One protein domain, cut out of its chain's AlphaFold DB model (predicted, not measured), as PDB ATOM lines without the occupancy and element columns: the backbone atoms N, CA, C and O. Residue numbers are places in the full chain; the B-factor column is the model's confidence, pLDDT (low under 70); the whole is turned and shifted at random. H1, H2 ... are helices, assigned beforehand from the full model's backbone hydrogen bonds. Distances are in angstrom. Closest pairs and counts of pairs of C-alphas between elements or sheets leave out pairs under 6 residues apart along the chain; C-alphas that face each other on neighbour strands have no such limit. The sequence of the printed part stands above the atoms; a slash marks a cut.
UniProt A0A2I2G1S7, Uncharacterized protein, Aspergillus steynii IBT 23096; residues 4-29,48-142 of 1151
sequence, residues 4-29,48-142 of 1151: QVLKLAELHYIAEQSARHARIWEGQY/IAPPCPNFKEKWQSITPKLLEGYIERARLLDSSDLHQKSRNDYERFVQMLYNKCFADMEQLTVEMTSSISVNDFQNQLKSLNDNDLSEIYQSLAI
ATOM      1  N   GLN A   4     130.788 116.241 107.437       75.56
ATOM      2  CA  GLN A   4     131.131 116.493 108.835       75.56
ATOM      3  C   GLN A   4     129.892 116.701 109.726       75.56
ATOM      4  O   GLN A   4     129.837 116.149 110.823       75.56
ATOM      5  N   VAL A   5     128.870 117.434 109.264       78.75
ATOM      6  CA  VAL A   5     127.658 117.705 110.062       78.75
ATOM      7  C   VAL A   5     126.816 116.439 110.244       78.75
ATOM      8  O   VAL A   5     126.197 116.258 111.292       78.75
ATOM      9  N   LEU A   6     126.818 115.535 109.257       82.25
ATOM     10  CA  LEU A   6     126.107 114.258 109.347       82.25
ATOM     11  C   LEU A   6     126.700 113.369 110.453       82.25
ATOM     12  O   LEU A   6     125.963 112.764 111.229       82.25
ATOM     13  N   LYS A   7     128.034 113.364 110.571       82.69
ATOM     14  CA  LYS A   7     128.775 112.629 111.605       82.69
ATOM     15  C   LYS A   7     128.575 113.207 113.012       82.69
ATOM     16  O   LYS A   7     128.478 112.451 113.972       82.69
ATOM     17  N   LEU A   8     128.461 114.531 113.151       86.38
ATOM     18  CA  LEU A   8     128.116 115.160 114.436       86.38
ATOM     19  C   LEU A   8     126.673 114.826 114.867       86.38
ATOM     20  O   LEU A   8     126.419 114.588 116.047       86.38
ATOM     21  N   ALA A   9     125.731 114.747 113.919       88.00
ATOM     22  CA  ALA A   9     124.345 114.361 114.195       88.00
ATOM     23  C   ALA A   9     124.220 112.918 114.735       88.00
ATOM     24  O   ALA A   9     123.424 112.678 115.646       88.00
ATOM     25  N   GLU A  10     125.040 111.984 114.236       88.19
ATOM     26  CA  GLU A  10     125.128 110.602 114.737       88.19
ATOM     27  C   GLU A  10     125.556 110.554 116.218       88.19
ATOM     28  O   GLU A  10     124.930 109.861 117.025       88.19
ATOM     29  N   LEU A  11     126.565 111.349 116.607       87.81
ATOM     30  CA  LEU A  11     127.035 111.439 117.999       87.81
ATOM     31  C   LEU A  11     125.943 111.958 118.947       87.81
ATOM     32  O   LEU A  11     125.757 111.405 120.032       87.81
ATOM     33  N   HIS A  12     125.173 112.974 118.532       89.94
ATOM     34  CA  HIS A  12     124.046 113.468 119.331       89.94
ATOM     35  C   HIS A  12     122.982 112.386 119.584       89.94
ATOM     36  O   HIS A  12     122.427 112.344 120.679       89.94
ATOM     37  N   TYR A  13     122.696 111.517 118.611       89.75
ATOM     38  CA  TYR A  13     121.722 110.435 118.785       89.75
ATOM     39  C   TYR A  13     122.213 109.352 119.755       89.75
ATOM     40  O   TYR A  13     121.468 108.942 120.648       89.75
ATOM     41  N   ILE A  14     123.471 108.915 119.620       88.19
ATOM     42  CA  ILE A  14     124.067 107.890 120.493       88.19
ATOM     43  C   ILE A  14     124.101 108.375 121.949       88.19
ATOM     44  O   ILE A  14     123.697 107.638 122.853       88.19
ATOM     45  N   ALA A  15     124.522 109.622 122.174       87.88
ATOM     46  CA  ALA A  15     124.572 110.225 123.502       87.88
ATOM     47  C   ALA A  15     123.174 110.349 124.146       87.88
ATOM     48  O   ALA A  15     123.007 109.989 125.310       87.88
ATOM     49  N   GLU A  16     122.159 110.783 123.387       89.25
ATOM     50  CA  GLU A  16     120.785 110.928 123.890       89.25
ATOM     51  C   GLU A  16     120.182 109.589 124.342       89.25
ATOM     52  O   GLU A  16     119.651 109.481 125.449       89.25
ATOM     53  N   GLN A  17     120.281 108.546 123.512       87.88
ATOM     54  CA  GLN A  17     119.692 107.245 123.844       87.88
ATOM     55  C   GLN A  17     120.445 106.533 124.981       87.88
ATOM     56  O   GLN A  17     119.822 105.829 125.778       87.88
ATOM     57  N   SER A  18     121.757 106.765 125.111       85.56
ATOM     58  CA  SER A  18     122.569 106.231 126.216       85.56
ATOM     59  C   SER A  18     122.203 106.871 127.560       85.56
ATOM     60  O   SER A  18     121.974 106.154 128.534       85.56
ATOM     61  N   ALA A  19     122.063 108.203 127.600       84.69
ATOM     62  CA  ALA A  19     121.625 108.942 128.786       84.69
ATOM     63  C   ALA A  19     120.239 108.479 129.270       84.69
ATOM     64  O   ALA A  19     120.037 108.177 130.449       84.69
ATOM     65  N   ARG A  20     119.294 108.333 128.330       85.31
ATOM     66  CA  ARG A  20     117.949 107.813 128.605       85.31
ATOM     67  C   ARG A  20     117.978 106.387 129.162       85.31
ATOM     68  O   ARG A  20     117.239 106.082 130.093       85.31
ATOM     69  N   HIS A  21     118.822 105.514 128.605       84.12
ATOM     70  CA  HIS A  21     118.951 104.131 129.064       84.12
ATOM     71  C   HIS A  21     119.460 104.054 130.509       84.12
ATOM     72  O   HIS A  21     118.859 103.349 131.316       84.12
ATOM     73  N   ALA A  22     120.509 104.810 130.855       81.06
ATOM     74  CA  ALA A  22     121.045 104.851 132.216       81.06
ATOM     75  C   ALA A  22     119.974 105.268 133.242       81.06
ATOM     76  O   ALA A  22     119.751 104.567 134.233       81.06
ATOM     77  N   ARG A  23     119.238 106.351 132.953       79.44
ATOM     78  CA  ARG A  23     118.216 106.912 133.852       79.44
ATOM     79  C   ARG A  23     117.046 105.959 134.138       79.44
ATOM     80  O   ARG A  23     116.481 106.004 135.227       79.44
ATOM     81  N   ILE A  24     116.689 105.082 133.193       80.12
ATOM     82  CA  ILE A  24     115.600 104.100 133.366       80.12
ATOM     83  C   ILE A  24     115.974 103.002 134.377       80.12
ATOM     84  O   ILE A  24     115.115 102.577 135.150       80.12
ATOM     85  N   TRP A  25     117.233 102.553 134.404       72.44
ATOM     86  CA  TRP A  25     117.672 101.475 135.304       72.44
ATOM     87  C   TRP A  25     118.070 101.965 136.699       72.44
ATOM     88  O   TRP A  25     117.857 101.249 137.675       72.44
ATOM     89  N   GLU A  26     118.586 103.188 136.806       70.12
ATOM     90  CA  GLU A  26     119.028 103.812 138.062       70.12
ATOM     91  C   GLU A  26     117.946 103.782 139.162       70.12
ATOM     92  O   GLU A  26     118.217 103.407 140.304       70.12
ATOM     93  N   GLY A  27     116.690 104.083 138.811       59.06
ATOM     94  CA  GLY A  27     115.572 104.098 139.762       59.06
ATOM     95  C   GLY A  27     115.109 102.721 140.263       59.06
ATOM     96  O   GLY A  27     114.367 102.655 141.239       59.06
ATOM     97  N   GLN A  28     115.535 101.611 139.645       58.97
ATOM     98  CA  GLN A  28     115.071 100.267 140.032       58.97
ATOM     99  C   GLN A  28     115.847  99.656 141.217       58.97
ATOM    100  O   GLN A  28     115.381  98.684 141.811       58.97
ATOM    101  N   TYR A  29     116.995 100.226 141.609       54.88
ATOM    102  CA  TYR A  29     117.893  99.619 142.607       54.88
ATOM    103  C   TYR A  29     117.674 100.044 144.066       54.88
ATOM    104  O   TYR A  29     118.207  99.398 144.966       54.88
ATOM    105  N   ILE A  48     126.063  94.465 138.239       51.91
ATOM    106  CA  ILE A  48     124.612  94.573 138.505       51.91
ATOM    107  C   ILE A  48     123.939  95.819 137.875       51.91
ATOM    108  O   ILE A  48     123.118  96.497 138.482       51.91
ATOM    109  N   ALA A  49     124.220  96.069 136.594       52.38
ATOM    110  CA  ALA A  49     123.333  96.809 135.688       52.38
ATOM    111  C   ALA A  49     123.347  96.129 134.302       52.38
ATOM    112  O   ALA A  49     124.389  95.594 133.910       52.38
ATOM    113  N   PRO A  50     122.228  96.085 133.552       59.44
ATOM    114  CA  PRO A  50     122.217  95.476 132.223       59.44
ATOM    115  C   PRO A  50     123.027  96.321 131.219       59.44
ATOM    116  O   PRO A  50     123.004  97.550 131.297       59.44
ATOM    117  N   PRO A  51     123.746  95.696 130.267       63.72
ATOM    118  CA  PRO A  51     124.629  96.416 129.352       63.72
ATOM    119  C   PRO A  51     123.854  97.283 128.350       63.72
ATOM    120  O   PRO A  51     122.848  96.856 127.775       63.72
ATOM    121  N   CYS A  52     124.370  98.489 128.102       71.88
ATOM    122  CA  CYS A  52     123.762  99.465 127.200       71.88
ATOM    123  C   CYS A  52     123.682  98.929 125.749       71.88
ATOM    124  O   CYS A  52     124.708  98.509 125.204       71.88
ATOM    125  N   PRO A  53     122.503  98.933 125.092       72.94
ATOM    126  CA  PRO A  53     122.356  98.464 123.714       72.94
ATOM    127  C   PRO A  53     123.163  99.283 122.698       72.94
ATOM    128  O   PRO A  53     123.244 100.506 122.800       72.94
ATOM    129  N   ASN A  54     123.667  98.638 121.640       74.81
ATOM    130  CA  ASN A  54     124.347  99.341 120.549       74.81
ATOM    131  C   ASN A  54     123.360 100.190 119.721       74.81
ATOM    132  O   ASN A  54     122.752  99.720 118.758       74.81
ATOM    133  N   PHE A  55     123.190 101.463 120.087       83.62
ATOM    134  CA  PHE A  55     122.303 102.383 119.370       83.62
ATOM    135  C   PHE A  55     122.806 102.749 117.965       83.62
ATOM    136  O   PHE A  55     121.995 103.119 117.116       83.62
ATOM    137  N   LYS A  56     124.105 102.585 117.674       80.19
ATOM    138  CA  LYS A  56     124.717 102.984 116.395       80.19
ATOM    139  C   LYS A  56     124.095 102.280 115.185       80.19
ATOM    140  O   LYS A  56     123.850 102.907 114.161       80.19
ATOM    141  N   GLU A  57     123.761 100.998 115.317       77.38
ATOM    142  CA  GLU A  57     123.113 100.219 114.250       77.38
ATOM    143  C   GLU A  57     121.701 100.736 113.922       77.38
ATOM    144  O   GLU A  57     121.261 100.680 112.774       77.38
ATOM    145  N   LYS A  58     120.993 101.309 114.907       74.81
ATOM    146  CA  LYS A  58     119.617 101.806 114.735       74.81
ATOM    147  C   LYS A  58     119.547 103.150 114.007       74.81
ATOM    148  O   LYS A  58     118.516 103.431 113.395       74.81
ATOM    149  N   TRP A  59     120.633 103.930 113.995       82.94
ATOM    150  CA  TRP A  59     120.747 105.205 113.265       82.94
ATOM    151  C   TRP A  59     120.349 105.072 111.784       82.94
ATOM    152  O   TRP A  59     119.611 105.907 111.265       82.94
ATOM    153  N   GLN A  60     120.724 103.964 111.132       75.56
ATOM    154  CA  GLN A  60     120.404 103.684 109.722       75.56
ATOM    155  C   GLN A  60     118.898 103.522 109.430       75.56
ATOM    156  O   GLN A  60     118.491 103.560 108.271       75.56
ATOM    157  N   SER A  61     118.065 103.340 110.461       71.12
ATOM    158  CA  SER A  61     116.614 103.106 110.346       71.12
ATOM    159  C   SER A  61     115.745 104.313 110.737       71.12
ATOM    160  O   SER A  61     114.518 104.209 110.783       71.12
ATOM    161  N   ILE A  62     116.361 105.461 111.035       81.25
ATOM    162  CA  ILE A  62     115.659 106.657 111.519       81.25
ATOM    163  C   ILE A  62     114.830 107.327 110.415       81.25
ATOM    164  O   ILE A  62     115.248 107.459 109.266       81.25
ATOM    165  N   THR A  63     113.639 107.807 110.782       81.62
ATOM    166  CA  THR A  63     112.773 108.558 109.867       81.62
ATOM    167  C   THR A  63     113.372 109.939 109.545       81.62
ATOM    168  O   THR A  63     113.910 110.593 110.443       81.62
ATOM    169  N   PRO A  64     113.245 110.458 108.303       69.12
ATOM    170  CA  PRO A  64     113.911 111.704 107.892       69.12
ATOM    171  C   PRO A  64     113.644 112.907 108.810       69.12
ATOM    172  O   PRO A  64     114.539 113.704 109.072       69.12
ATOM    173  N   LYS A  65     112.429 112.988 109.365       72.31
ATOM    174  CA  LYS A  65     111.980 114.067 110.258       72.31
ATOM    175  C   LYS A  65     112.663 114.065 111.638       72.31
ATOM    176  O   LYS A  65     112.666 115.091 112.308       72.31
ATOM    177  N   LEU A  66     113.223 112.931 112.070       77.62
ATOM    178  CA  LEU A  66     114.055 112.835 113.277       77.62
ATOM    179  C   LEU A  66     115.519 113.169 112.964       77.62
ATOM    180  O   LEU A  66     116.135 113.942 113.694       77.62
ATOM    181  N   LEU A  67     116.049 112.648 111.852       76.12
ATOM    182  CA  LEU A  67     117.409 112.922 111.369       76.12
ATOM    183  C   LEU A  67     117.671 114.430 111.198       76.12
ATOM    184  O   LEU A  67     118.686 114.947 111.666       76.12
ATOM    185  N   GLU A  68     116.727 115.149 110.586       78.75
ATOM    186  CA  GLU A  68     116.795 116.602 110.380       78.75
ATOM    187  C   GLU A  68     116.950 117.371 111.710       78.75
ATOM    188  O   GLU A  68     117.777 118.279 111.816       78.75
ATOM    189  N   GLY A  69     116.266 116.919 112.768       83.50
ATOM    190  CA  GLY A  69     116.359 117.485 114.116       83.50
ATOM    191  C   GLY A  69     117.658 117.174 114.874       83.50
ATOM    192  O   GLY A  69     117.961 117.860 115.849       83.50
ATOM    193  N   TYR A  70     118.453 116.183 114.461       86.88
ATOM    194  CA  TYR A  70     119.812 115.975 114.992       86.88
ATOM    195  C   TYR A  70     120.851 116.812 114.232       86.88
ATOM    196  O   TYR A  70     121.754 117.387 114.842       86.88
ATOM    197  N   ILE A  71     120.674 116.960 112.915       83.94
ATOM    198  CA  ILE A  71     121.493 117.831 112.056       83.94
ATOM    199  C   ILE A  71     121.382 119.303 112.487       83.94
ATOM    200  O   ILE A  71     122.378 120.029 112.473       83.94
ATOM    201  N   GLU A  72     120.197 119.754 112.907       83.12
ATOM    202  CA  GLU A  72     120.003 121.116 113.416       83.12
ATOM    203  C   GLU A  72     120.729 121.352 114.756       83.12
ATOM    204  O   GLU A  72     121.401 122.373 114.909       83.12
ATOM    205  N   ARG A  73     120.707 120.386 115.691       87.19
ATOM    206  CA  ARG A  73     121.447 120.466 116.973       87.19
ATOM    207  C   ARG A  73     122.958 120.549 116.777       87.19
ATOM    208  O   ARG A  73     123.595 121.391 117.408       87.19
ATOM    209  N   ALA A  74     123.509 119.737 115.872       83.31
ATOM    210  CA  ALA A  74     124.932 119.760 115.548       83.31
ATOM    211  C   ALA A  74     125.374 121.158 115.082       83.31
ATOM    212  O   ALA A  74     126.320 121.724 115.627       83.31
ATOM    213  N   ARG A  75     124.626 121.764 114.146       83.94
ATOM    214  CA  ARG A  75     124.881 123.135 113.659       83.94
ATOM    215  C   ARG A  75     124.703 124.197 114.745       83.94
ATOM    216  O   ARG A  75     125.428 125.189 114.743       83.94
ATOM    217  N   LEU A  76     123.756 124.012 115.664       76.25
ATOM    218  CA  LEU A  76     123.523 124.925 116.788       76.25
ATOM    219  C   LEU A  76     124.669 124.931 117.809       76.25
ATOM    220  O   LEU A  76     124.919 125.970 118.416       76.25
ATOM    221  N   LEU A  77     125.380 123.813 117.970       79.62
ATOM    222  CA  LEU A  77     126.604 123.750 118.772       79.62
ATOM    223  C   LEU A  77     127.805 124.340 118.009       79.62
ATOM    224  O   LEU A  77     128.482 125.217 118.545       79.62
ATOM    225  N   ASP A  78     128.005 123.950 116.744       73.94
ATOM    226  CA  ASP A  78     129.097 124.427 115.866       73.94
ATOM    227  C   ASP A  78     129.123 125.961 115.696       73.94
ATOM    228  O   ASP A  78     130.186 126.574 115.594       73.94
ATOM    229  N   SER A  79     127.941 126.587 115.678       69.25
ATOM    230  CA  SER A  79     127.761 128.041 115.523       69.25
ATOM    231  C   SER A  79     127.766 128.834 116.838       69.25
ATOM    232  O   SER A  79     127.548 130.046 116.818       69.25
ATOM    233  N   SER A  80     128.020 128.180 117.975       65.31
ATOM    234  CA  SER A  80     128.094 128.820 119.293       65.31
ATOM    235  C   SER A  80     129.535 129.119 119.721       65.31
ATOM    236  O   SER A  80     130.465 128.400 119.358       65.31
ATOM    237  N   ASP A  81     129.725 130.117 120.593       55.78
ATOM    238  CA  ASP A  81     131.035 130.422 121.199       55.78
ATOM    239  C   ASP A  81     131.614 129.244 122.021       55.78
ATOM    240  O   ASP A  81     132.806 129.214 122.335       55.78
ATOM    241  N   LEU A  82     130.788 128.240 122.349       58.91
ATOM    242  CA  LEU A  82     131.208 127.017 123.032       58.91
ATOM    243  C   LEU A  82     131.944 126.031 122.112       58.91
ATOM    244  O   LEU A  82     132.676 125.193 122.634       58.91
ATOM    245  N   HIS A  83     131.844 126.150 120.782       58.62
ATOM    246  CA  HIS A  83     132.533 125.256 119.838       58.62
ATOM    247  C   HIS A  83     134.062 125.237 120.044       58.62
ATOM    248  O   HIS A  83     134.688 124.182 119.950       58.62
ATOM    249  N   GLN A  84     134.681 126.371 120.408       54.59
ATOM    250  CA  GLN A  84     136.107 126.389 120.768       54.59
ATOM    251  C   GLN A  84     136.407 125.636 122.076       54.59
ATOM    252  O   GLN A  84     137.471 125.033 122.181       54.59
ATOM    253  N   LYS A  85     135.483 125.637 123.052       54.06
ATOM    254  CA  LYS A  85     135.629 124.901 124.322       54.06
ATOM    255  C   LYS A  85     135.415 123.391 124.127       54.06
ATOM    256  O   LYS A  85     136.180 122.595 124.663       54.06
ATOM    257  N   SER A  86     134.430 122.987 123.319       54.91
ATOM    258  CA  SER A  86     134.101 121.572 123.057       54.91
ATOM    259  C   SER A  86     135.082 120.858 122.120       54.91
ATOM    260  O   SER A  86     135.003 119.643 121.961       54.91
ATOM    261  N   ARG A  87     136.006 121.581 121.472       54.59
ATOM    262  CA  ARG A  87     136.885 121.039 120.420       54.59
ATOM    263  C   ARG A  87     137.887 119.977 120.895       54.59
ATOM    264  O   ARG A  87     138.436 119.267 120.058       54.59
ATOM    265  N   ASN A  88     138.124 119.881 122.204       55.88
ATOM    266  CA  ASN A  88     139.057 118.918 122.796       55.88
ATOM    267  C   ASN A  88     138.417 117.537 123.047       55.88
ATOM    268  O   ASN A  88     139.118 116.534 122.964       55.88
ATOM    269  N   ASP A  89     137.111 117.485 123.339       68.31
ATOM    270  CA  ASP A  89     136.317 116.256 123.505       68.31
ATOM    271  C   ASP A  89     134.825 116.585 123.292       68.31
ATOM    272  O   ASP A  89     134.110 117.015 124.201       68.31
ATOM    273  N   TYR A  90     134.364 116.440 122.047       80.06
ATOM    274  CA  TYR A  90     132.991 116.776 121.651       80.06
ATOM    275  C   TYR A  90     131.972 115.753 122.171       80.06
ATOM    276  O   TYR A  90     130.844 116.112 122.505       80.06
ATOM    277  N   GLU A  91     132.352 114.475 122.241       78.75
ATOM    278  CA  GLU A  91     131.427 113.391 122.572       78.75
ATOM    279  C   GLU A  91     131.009 113.463 124.045       78.75
ATOM    280  O   GLU A  91     129.815 113.468 124.354       78.75
ATOM    281  N   ARG A  92     131.978 113.627 124.953       70.56
ATOM    282  CA  ARG A  92     131.731 113.697 126.400       70.56
ATOM    283  C   ARG A  92     130.938 114.944 126.810       70.56
ATOM    284  O   ARG A  92     130.070 114.861 127.681       70.56
ATOM    285  N   PHE A  93     131.165 116.076 126.137       73.62
ATOM    286  CA  PHE A  93     130.366 117.300 126.304       73.62
ATOM    287  C   PHE A  93     128.882 117.069 125.958       73.62
ATOM    288  O   PHE A  93     127.988 117.466 126.709       73.62
ATOM    289  N   VAL A  94     128.609 116.378 124.846       83.19
ATOM    290  CA  VAL A  94     127.241 116.073 124.402       83.19
ATOM    291  C   VAL A  94     126.570 115.007 125.284       83.19
ATOM    292  O   VAL A  94     125.369 115.107 125.541       83.19
ATOM    293  N   GLN A  95     127.320 114.038 125.820       81.50
ATOM    294  CA  GLN A  95     126.809 113.077 126.811       81.50
ATOM    295  C   GLN A  95     126.348 113.768 128.109       81.50
ATOM    296  O   GLN A  95     125.234 113.509 128.568       81.50
ATOM    297  N   MET A  96     127.137 114.698 128.668       78.25
ATOM    298  CA  MET A  96     126.740 115.459 129.868       78.25
ATOM    299  C   MET A  96     125.438 116.246 129.643       78.25
ATOM    300  O   MET A  96     124.540 116.212 130.488       78.25
ATOM    301  N   LEU A  97     125.316 116.920 128.493       76.19
ATOM    302  CA  LEU A  97     124.106 117.649 128.098       76.19
ATOM    303  C   LEU A  97     122.854 116.768 128.165       76.19
ATOM    304  O   LEU A  97     121.861 117.161 128.776       76.19
ATOM    305  N   TYR A  98     122.897 115.570 127.577       85.81
ATOM    306  CA  TYR A  98     121.742 114.673 127.583       85.81
ATOM    307  C   TYR A  98     121.485 114.017 128.945       85.81
ATOM    308  O   TYR A  98     120.321 113.867 129.309       85.81
ATOM    309  N   ASN A  99     122.518 113.725 129.741       82.69
ATOM    310  CA  ASN A  99     122.332 113.284 131.130       82.69
ATOM    311  C   ASN A  99     121.543 114.331 131.938       82.69
ATOM    312  O   ASN A  99     120.549 113.986 132.576       82.69
ATOM    313  N   LYS A 100     121.900 115.620 131.833       74.69
ATOM    314  CA  LYS A 100     121.149 116.715 132.476       74.69
ATOM    315  C   LYS A 100     119.728 116.870 131.921       74.69
ATOM    316  O   LYS A 100     118.811 117.126 132.692       74.69
ATOM    317  N   CYS A 101     119.501 116.619 130.628       80.25
ATOM    318  CA  CYS A 101     118.147 116.629 130.055       80.25
ATOM    319  C   CYS A 101     117.205 115.563 130.655       80.25
ATOM    320  O   CYS A 101     116.005 115.812 130.729       80.25
ATOM    321  N   PHE A 102     117.717 114.390 131.055       81.44
ATOM    322  CA  PHE A 102     116.908 113.305 131.636       81.44
ATOM    323  C   PHE A 102     116.942 113.251 133.176       81.44
ATOM    324  O   PHE A 102     116.122 112.554 133.775       81.44
ATOM    325  N   ALA A 103     117.844 113.986 133.834       76.75
ATOM    326  CA  ALA A 103     117.937 114.034 135.295       76.75
ATOM    327  C   ALA A 103     116.644 114.565 135.947       76.75
ATOM    328  O   ALA A 103     116.080 113.900 136.816       76.75
ATOM    329  N   ASP A 104     116.134 115.704 135.469       62.50
ATOM    330  CA  ASP A 104     114.948 116.385 136.021       62.50
ATOM    331  C   ASP A 104     113.604 115.719 135.656       62.50
ATOM    332  O   ASP A 104     112.545 116.150 136.114       62.50
ATOM    333  N   MET A 105     113.609 114.683 134.810       77.88
ATOM    334  CA  MET A 105     112.388 113.998 134.378       77.88
ATOM    335  C   MET A 105     111.993 112.870 135.341       77.88
ATOM    336  O   MET A 105     112.801 112.005 135.676       77.88
ATOM    337  N   GLU A 106     110.712 112.822 135.719       79.50
ATOM    338  CA  GLU A 106     110.130 111.671 136.422       79.50
ATOM    339  C   GLU A 106     110.249 110.390 135.577       79.50
ATOM    340  O   GLU A 106     110.098 110.425 134.355       79.50
ATOM    341  N   GLN A 107     110.475 109.237 136.213       76.69
ATOM    342  CA  GLN A 107     110.870 108.000 135.519       76.69
ATOM    343  C   GLN A 107     109.835 107.512 134.482       76.69
ATOM    344  O   GLN A 107     110.207 107.177 133.360       76.69
ATOM    345  N   LEU A 108     108.534 107.600 134.793       72.19
ATOM    346  CA  LEU A 108     107.446 107.330 133.835       72.19
ATOM    347  C   LEU A 108     107.494 108.270 132.612       72.19
ATOM    348  O   LEU A 108     107.200 107.864 131.488       72.19
ATOM    349  N   THR A 109     107.916 109.521 132.806       75.69
ATOM    350  CA  THR A 109     108.076 110.515 131.735       75.69
ATOM    351  C   THR A 109     109.310 110.217 130.872       75.69
ATOM    352  O   THR A 109     109.241 110.365 129.650       75.69
ATOM    353  N   VAL A 110     110.408 109.717 131.455       76.56
ATOM    354  CA  VAL A 110     111.593 109.227 130.712       76.56
ATOM    355  C   VAL A 110     111.247 107.999 129.858       76.56
ATOM    356  O   VAL A 110     111.664 107.890 128.698       76.56
ATOM    357  N   GLU A 111     110.441 107.084 130.397       76.56
ATOM    358  CA  GLU A 111     109.955 105.905 129.676       76.56
ATOM    359  C   GLU A 111     109.025 106.285 128.510       76.56
ATOM    360  O   GLU A 111     109.171 105.738 127.416       76.56
ATOM    361  N   MET A 112     108.149 107.283 128.679       73.00
ATOM    362  CA  MET A 112     107.244 107.749 127.614       73.00
ATOM    363  C   MET A 112     107.883 108.712 126.589       73.00
ATOM    364  O   MET A 112     107.366 108.837 125.476       73.00
ATOM    365  N   THR A 113     109.000 109.375 126.904       74.38
ATOM    366  CA  THR A 113     109.654 110.347 126.003       74.38
ATOM    367  C   THR A 113     110.537 109.654 124.964       74.38
ATOM    368  O   THR A 113     111.578 109.102 125.301       74.38
ATOM    369  N   SER A 114     110.167 109.697 123.680       69.50
ATOM    370  CA  SER A 114     110.927 109.039 122.600       69.50
ATOM    371  C   SER A 114     112.207 109.778 122.187       69.50
ATOM    372  O   SER A 114     113.216 109.131 121.900       69.50
ATOM    373  N   SER A 115     112.165 111.111 122.159       77.38
ATOM    374  CA  SER A 115     113.307 111.990 121.891       77.38
ATOM    375  C   SER A 115     113.051 113.403 122.420       77.38
ATOM    376  O   SER A 115     111.946 113.924 122.257       77.38
ATOM    377  N   ILE A 116     114.082 114.049 122.956       80.56
ATOM    378  CA  ILE A 116     114.097 115.469 123.336       80.56
ATOM    379  C   ILE A 116     113.905 116.334 122.078       80.56
ATOM    380  O   ILE A 116     114.396 115.979 121.002       80.56
ATOM    381  N   SER A 117     113.200 117.469 122.172       82.50
ATOM    382  CA  SER A 117     113.033 118.364 121.017       82.50
ATOM    383  C   SER A 117     114.278 119.225 120.762       82.50
ATOM    384  O   SER A 117     115.060 119.507 121.671       82.50
ATOM    385  N   VAL A 118     114.452 119.709 119.526       77.19
ATOM    386  CA  VAL A 118     115.541 120.650 119.187       77.19
ATOM    387  C   VAL A 118     115.466 121.909 120.051       77.19
ATOM    388  O   VAL A 118     116.495 122.429 120.469       77.19
ATOM    389  N   ASN A 119     114.254 122.371 120.358       64.44
ATOM    390  CA  ASN A 119     114.032 123.571 121.151       64.44
ATOM    391  C   ASN A 119     114.428 123.350 122.621       64.44
ATOM    392  O   ASN A 119     115.049 124.223 123.214       64.44
ATOM    393  N   ASP A 120     114.152 122.171 123.184       75.81
ATOM    394  CA  ASP A 120     114.536 121.819 124.558       75.81
ATOM    395  C   ASP A 120     116.044 121.588 124.679       75.81
ATOM    396  O   ASP A 120     116.669 122.122 125.593       75.81
ATOM    397  N   PHE A 121     116.659 120.911 123.701       76.56
ATOM    398  CA  PHE A 121     118.117 120.806 123.619       76.56
ATOM    399  C   PHE A 121     118.776 122.185 123.473       76.56
ATOM    400  O   PHE A 121     119.748 122.479 124.157       76.56
ATOM    401  N   GLN A 122     118.234 123.071 122.630       69.94
ATOM    402  CA  GLN A 122     118.756 124.431 122.467       69.94
ATOM    403  C   GLN A 122     118.487 125.315 123.701       69.94
ATOM    404  O   GLN A 122     119.212 126.283 123.920       69.94
ATOM    405  N   ASN A 123     117.467 125.015 124.509       70.12
ATOM    406  CA  ASN A 123     117.251 125.665 125.801       70.12
ATOM    407  C   ASN A 123     118.281 125.178 126.826       70.12
ATOM    408  O   ASN A 123     118.917 126.018 127.451       70.12
ATOM    409  N   GLN A 124     118.528 123.866 126.911       71.44
ATOM    410  CA  GLN A 124     119.568 123.283 127.765       71.44
ATOM    411  C   GLN A 124     120.976 123.769 127.378       71.44
ATOM    412  O   GLN A 124     121.746 124.200 128.231       71.44
ATOM    413  N   LEU A 125     121.279 123.858 126.078       69.50
ATOM    414  CA  LEU A 125     122.529 124.432 125.564       69.50
ATOM    415  C   LEU A 125     122.711 125.921 125.927       69.50
ATOM    416  O   LEU A 125     123.839 126.398 126.005       69.50
ATOM    417  N   LYS A 126     121.614 126.658 126.157       66.00
ATOM    418  CA  LYS A 126     121.622 128.059 126.624       66.00
ATOM    419  C   LYS A 126     121.562 128.197 128.149       66.00
ATOM    420  O   LYS A 126     121.822 129.293 128.638       66.00
ATOM    421  N   SER A 127     121.186 127.147 128.881       59.47
ATOM    422  CA  SER A 127     121.250 127.103 130.347       59.47
ATOM    423  C   SER A 127     122.530 126.464 130.879       59.47
ATOM    424  O   SER A 127     122.738 126.534 132.083       59.47
ATOM    425  N   LEU A 128     123.402 125.924 130.017       57.59
ATOM    426  CA  LEU A 128     124.802 125.660 130.356       57.59
ATOM    427  C   LEU A 128     125.496 126.957 130.791       57.59
ATOM    428  O   LEU A 128     125.646 127.896 130.005       57.59
ATOM    429  N   ASN A 129     125.963 126.983 132.032       56.75
ATOM    430  CA  ASN A 129     126.749 128.067 132.605       56.75
ATOM    431  C   ASN A 129     128.236 127.682 132.640       56.75
ATOM    432  O   ASN A 129     128.609 126.525 132.441       56.75
ATOM    433  N   ASP A 130     129.110 128.639 132.966       50.25
ATOM    434  CA  ASP A 130     130.533 128.332 133.166       50.25
ATOM    435  C   ASP A 130     130.777 127.346 134.331       50.25
ATOM    436  O   ASP A 130     131.814 126.696 134.326       50.25
ATOM    437  N   ASN A 131     129.832 127.153 135.266       51.03
ATOM    438  CA  ASN A 131     129.899 126.084 136.276       51.03
ATOM    439  C   ASN A 131     129.639 124.682 135.689       51.03
ATOM    440  O   ASN A 131     130.302 123.742 136.100       51.03
ATOM    441  N   ASP A 132     128.755 124.522 134.700       50.69
ATOM    442  CA  ASP A 132     128.540 123.227 134.029       50.69
ATOM    443  C   ASP A 132     129.739 122.845 133.147       50.69
ATOM    444  O   ASP A 132     130.099 121.679 133.013       50.69
ATOM    445  N   LEU A 133     130.390 123.851 132.555       53.66
ATOM    446  CA  LEU A 133     131.662 123.688 131.852       53.66
ATOM    447  C   LEU A 133     132.807 123.416 132.830       53.66
ATOM    448  O   LEU A 133     133.663 122.580 132.542       53.66
ATOM    449  N   SER A 134     132.803 124.090 133.985       52.03
ATOM    450  CA  SER A 134     133.699 123.788 135.097       52.03
ATOM    451  C   SER A 134     133.540 122.327 135.498       52.03
ATOM    452  O   SER A 134     134.546 121.643 135.509       52.03
ATOM    453  N   GLU A 135     132.319 121.804 135.656       48.50
ATOM    454  CA  GLU A 135     132.036 120.404 136.017       48.50
ATOM    455  C   GLU A 135     132.729 119.376 135.090       48.50
ATOM    456  O   GLU A 135     133.246 118.357 135.546       48.50
ATOM    457  N   ILE A 136     132.837 119.675 133.787       48.62
ATOM    458  CA  ILE A 136     133.556 118.835 132.810       48.62
ATOM    459  C   ILE A 136     135.066 118.859 133.069       48.62
ATOM    460  O   ILE A 136     135.688 117.799 133.199       48.62
ATOM    461  N   TYR A 137     135.661 120.052 133.182       48.38
ATOM    462  CA  TYR A 137     137.070 120.191 133.569       48.38
ATOM    463  C   TYR A 137     137.318 119.725 135.023       48.38
ATOM    464  O   TYR A 137     138.439 119.346 135.355       48.38
ATOM    465  N   GLN A 138     136.263 119.652 135.847       46.69
ATOM    466  CA  GLN A 138     136.223 119.138 137.217       46.69
ATOM    467  C   GLN A 138     136.179 117.614 137.324       46.69
ATOM    468  O   GLN A 138     136.188 117.075 138.424       46.69
ATOM    469  N   SER A 139     136.247 116.902 136.201       46.81
ATOM    470  CA  SER A 139     136.500 115.461 136.197       46.81
ATOM    471  C   SER A 139     137.977 115.088 135.962       46.81
ATOM    472  O   SER A 139     138.251 113.918 135.685       46.81
ATOM    473  N   LEU A 140     138.924 116.050 136.007       41.03
ATOM    474  CA  LEU A 140     140.309 115.845 135.526       41.03
ATOM    475  C   LEU A 140     141.474 116.575 136.250       41.03
ATOM    476  O   LEU A 140     142.617 116.172 136.032       41.03
ATOM    477  N   ALA A 141     141.259 117.610 137.067       40.62
ATOM    478  CA  ALA A 141     142.296 118.240 137.911       40.62
ATOM    479  C   ALA A 141     141.666 118.943 139.133       40.62
ATOM    480  O   ALA A 141     141.642 118.394 140.227       40.62
ATOM    481  N   ILE A 142     141.048 120.093 138.874       47.25
ATOM    482  CA  ILE A 142     139.669 120.434 139.274       47.25
ATOM    483  C   ILE A 142     138.846 119.107 139.355       47.25
ATOM    484  O   ILE A 142     138.988 118.286 138.449       47.25
TER     485      ILE A 142
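What this domain is: This is residues 4 to 29 and 48 to 142 of the 1151 residues of an uncharacterized protein of Aspergillus steynii IBT 23096 (UniProt A0A2I2G1S7). A long helix, H1, runs through the domain and shorter helices cross it: H3 over its first part, H5 over its middle, H2 on the side away from H5, and H6 near its last residues. H7 packs on H3 and H5, while H4 and H8 sit loosely near H5. The printed part has 121 residues, with eight named helices in the order H1 to H8 and no named strand, an all-helix class. It is compact, with a radius of gyration of the C-alphas of 14.5 A and spans of 37, 36 and 23 A.

Where its parts are: H1, residues 4 to 26, runs 34.1 A from C-alpha 4 at (131.131, 116.493, 108.835). H2 is residues 55 to 61, H3 64 to 78 (21.4 A), H4 83 to 86, H5 90 to 103 (20.5 A), H6 107 to 112, H7 118 to 127 (14.1 A) and H8 130 to 137, ending at C-alpha 137 (137.070, 120.191, 133.569).

How they stand to each other: H1 is the hub, and packing is mostly crossed. H1 touches H3 about perpendicular at 79 degrees, closest C-alphas Ala 9 and Tyr 70, 4.9 A. It touches H5 at a steep tilt of 39 degrees, the same way, closest C-alphas Ala 15 and Gln 95, 4.9 A. H3 touches H7 at a shallow tilt of 22 degrees, closest C-alphas Gly 69 and Val 118, 6.0 A. Every O i to N i+4 pair is within hydrogen-bond range in H5, H6, H7 and H8; H1 has 18 of 19, H3 9 of 11, and H2 0 of 3 but 3 of 4 O i to N i+3 pairs; H4 is too short for an i+4 pair.

The domain as a whole: Residues 30 to 47 are not printed, and C-alphas 29 and 48 are 9.4 A apart across the cut. The links printed whole are tight. Mean pLDDT of the printed part is 71.9; residues 79 to 89 and 125 to 142 are among those under 70.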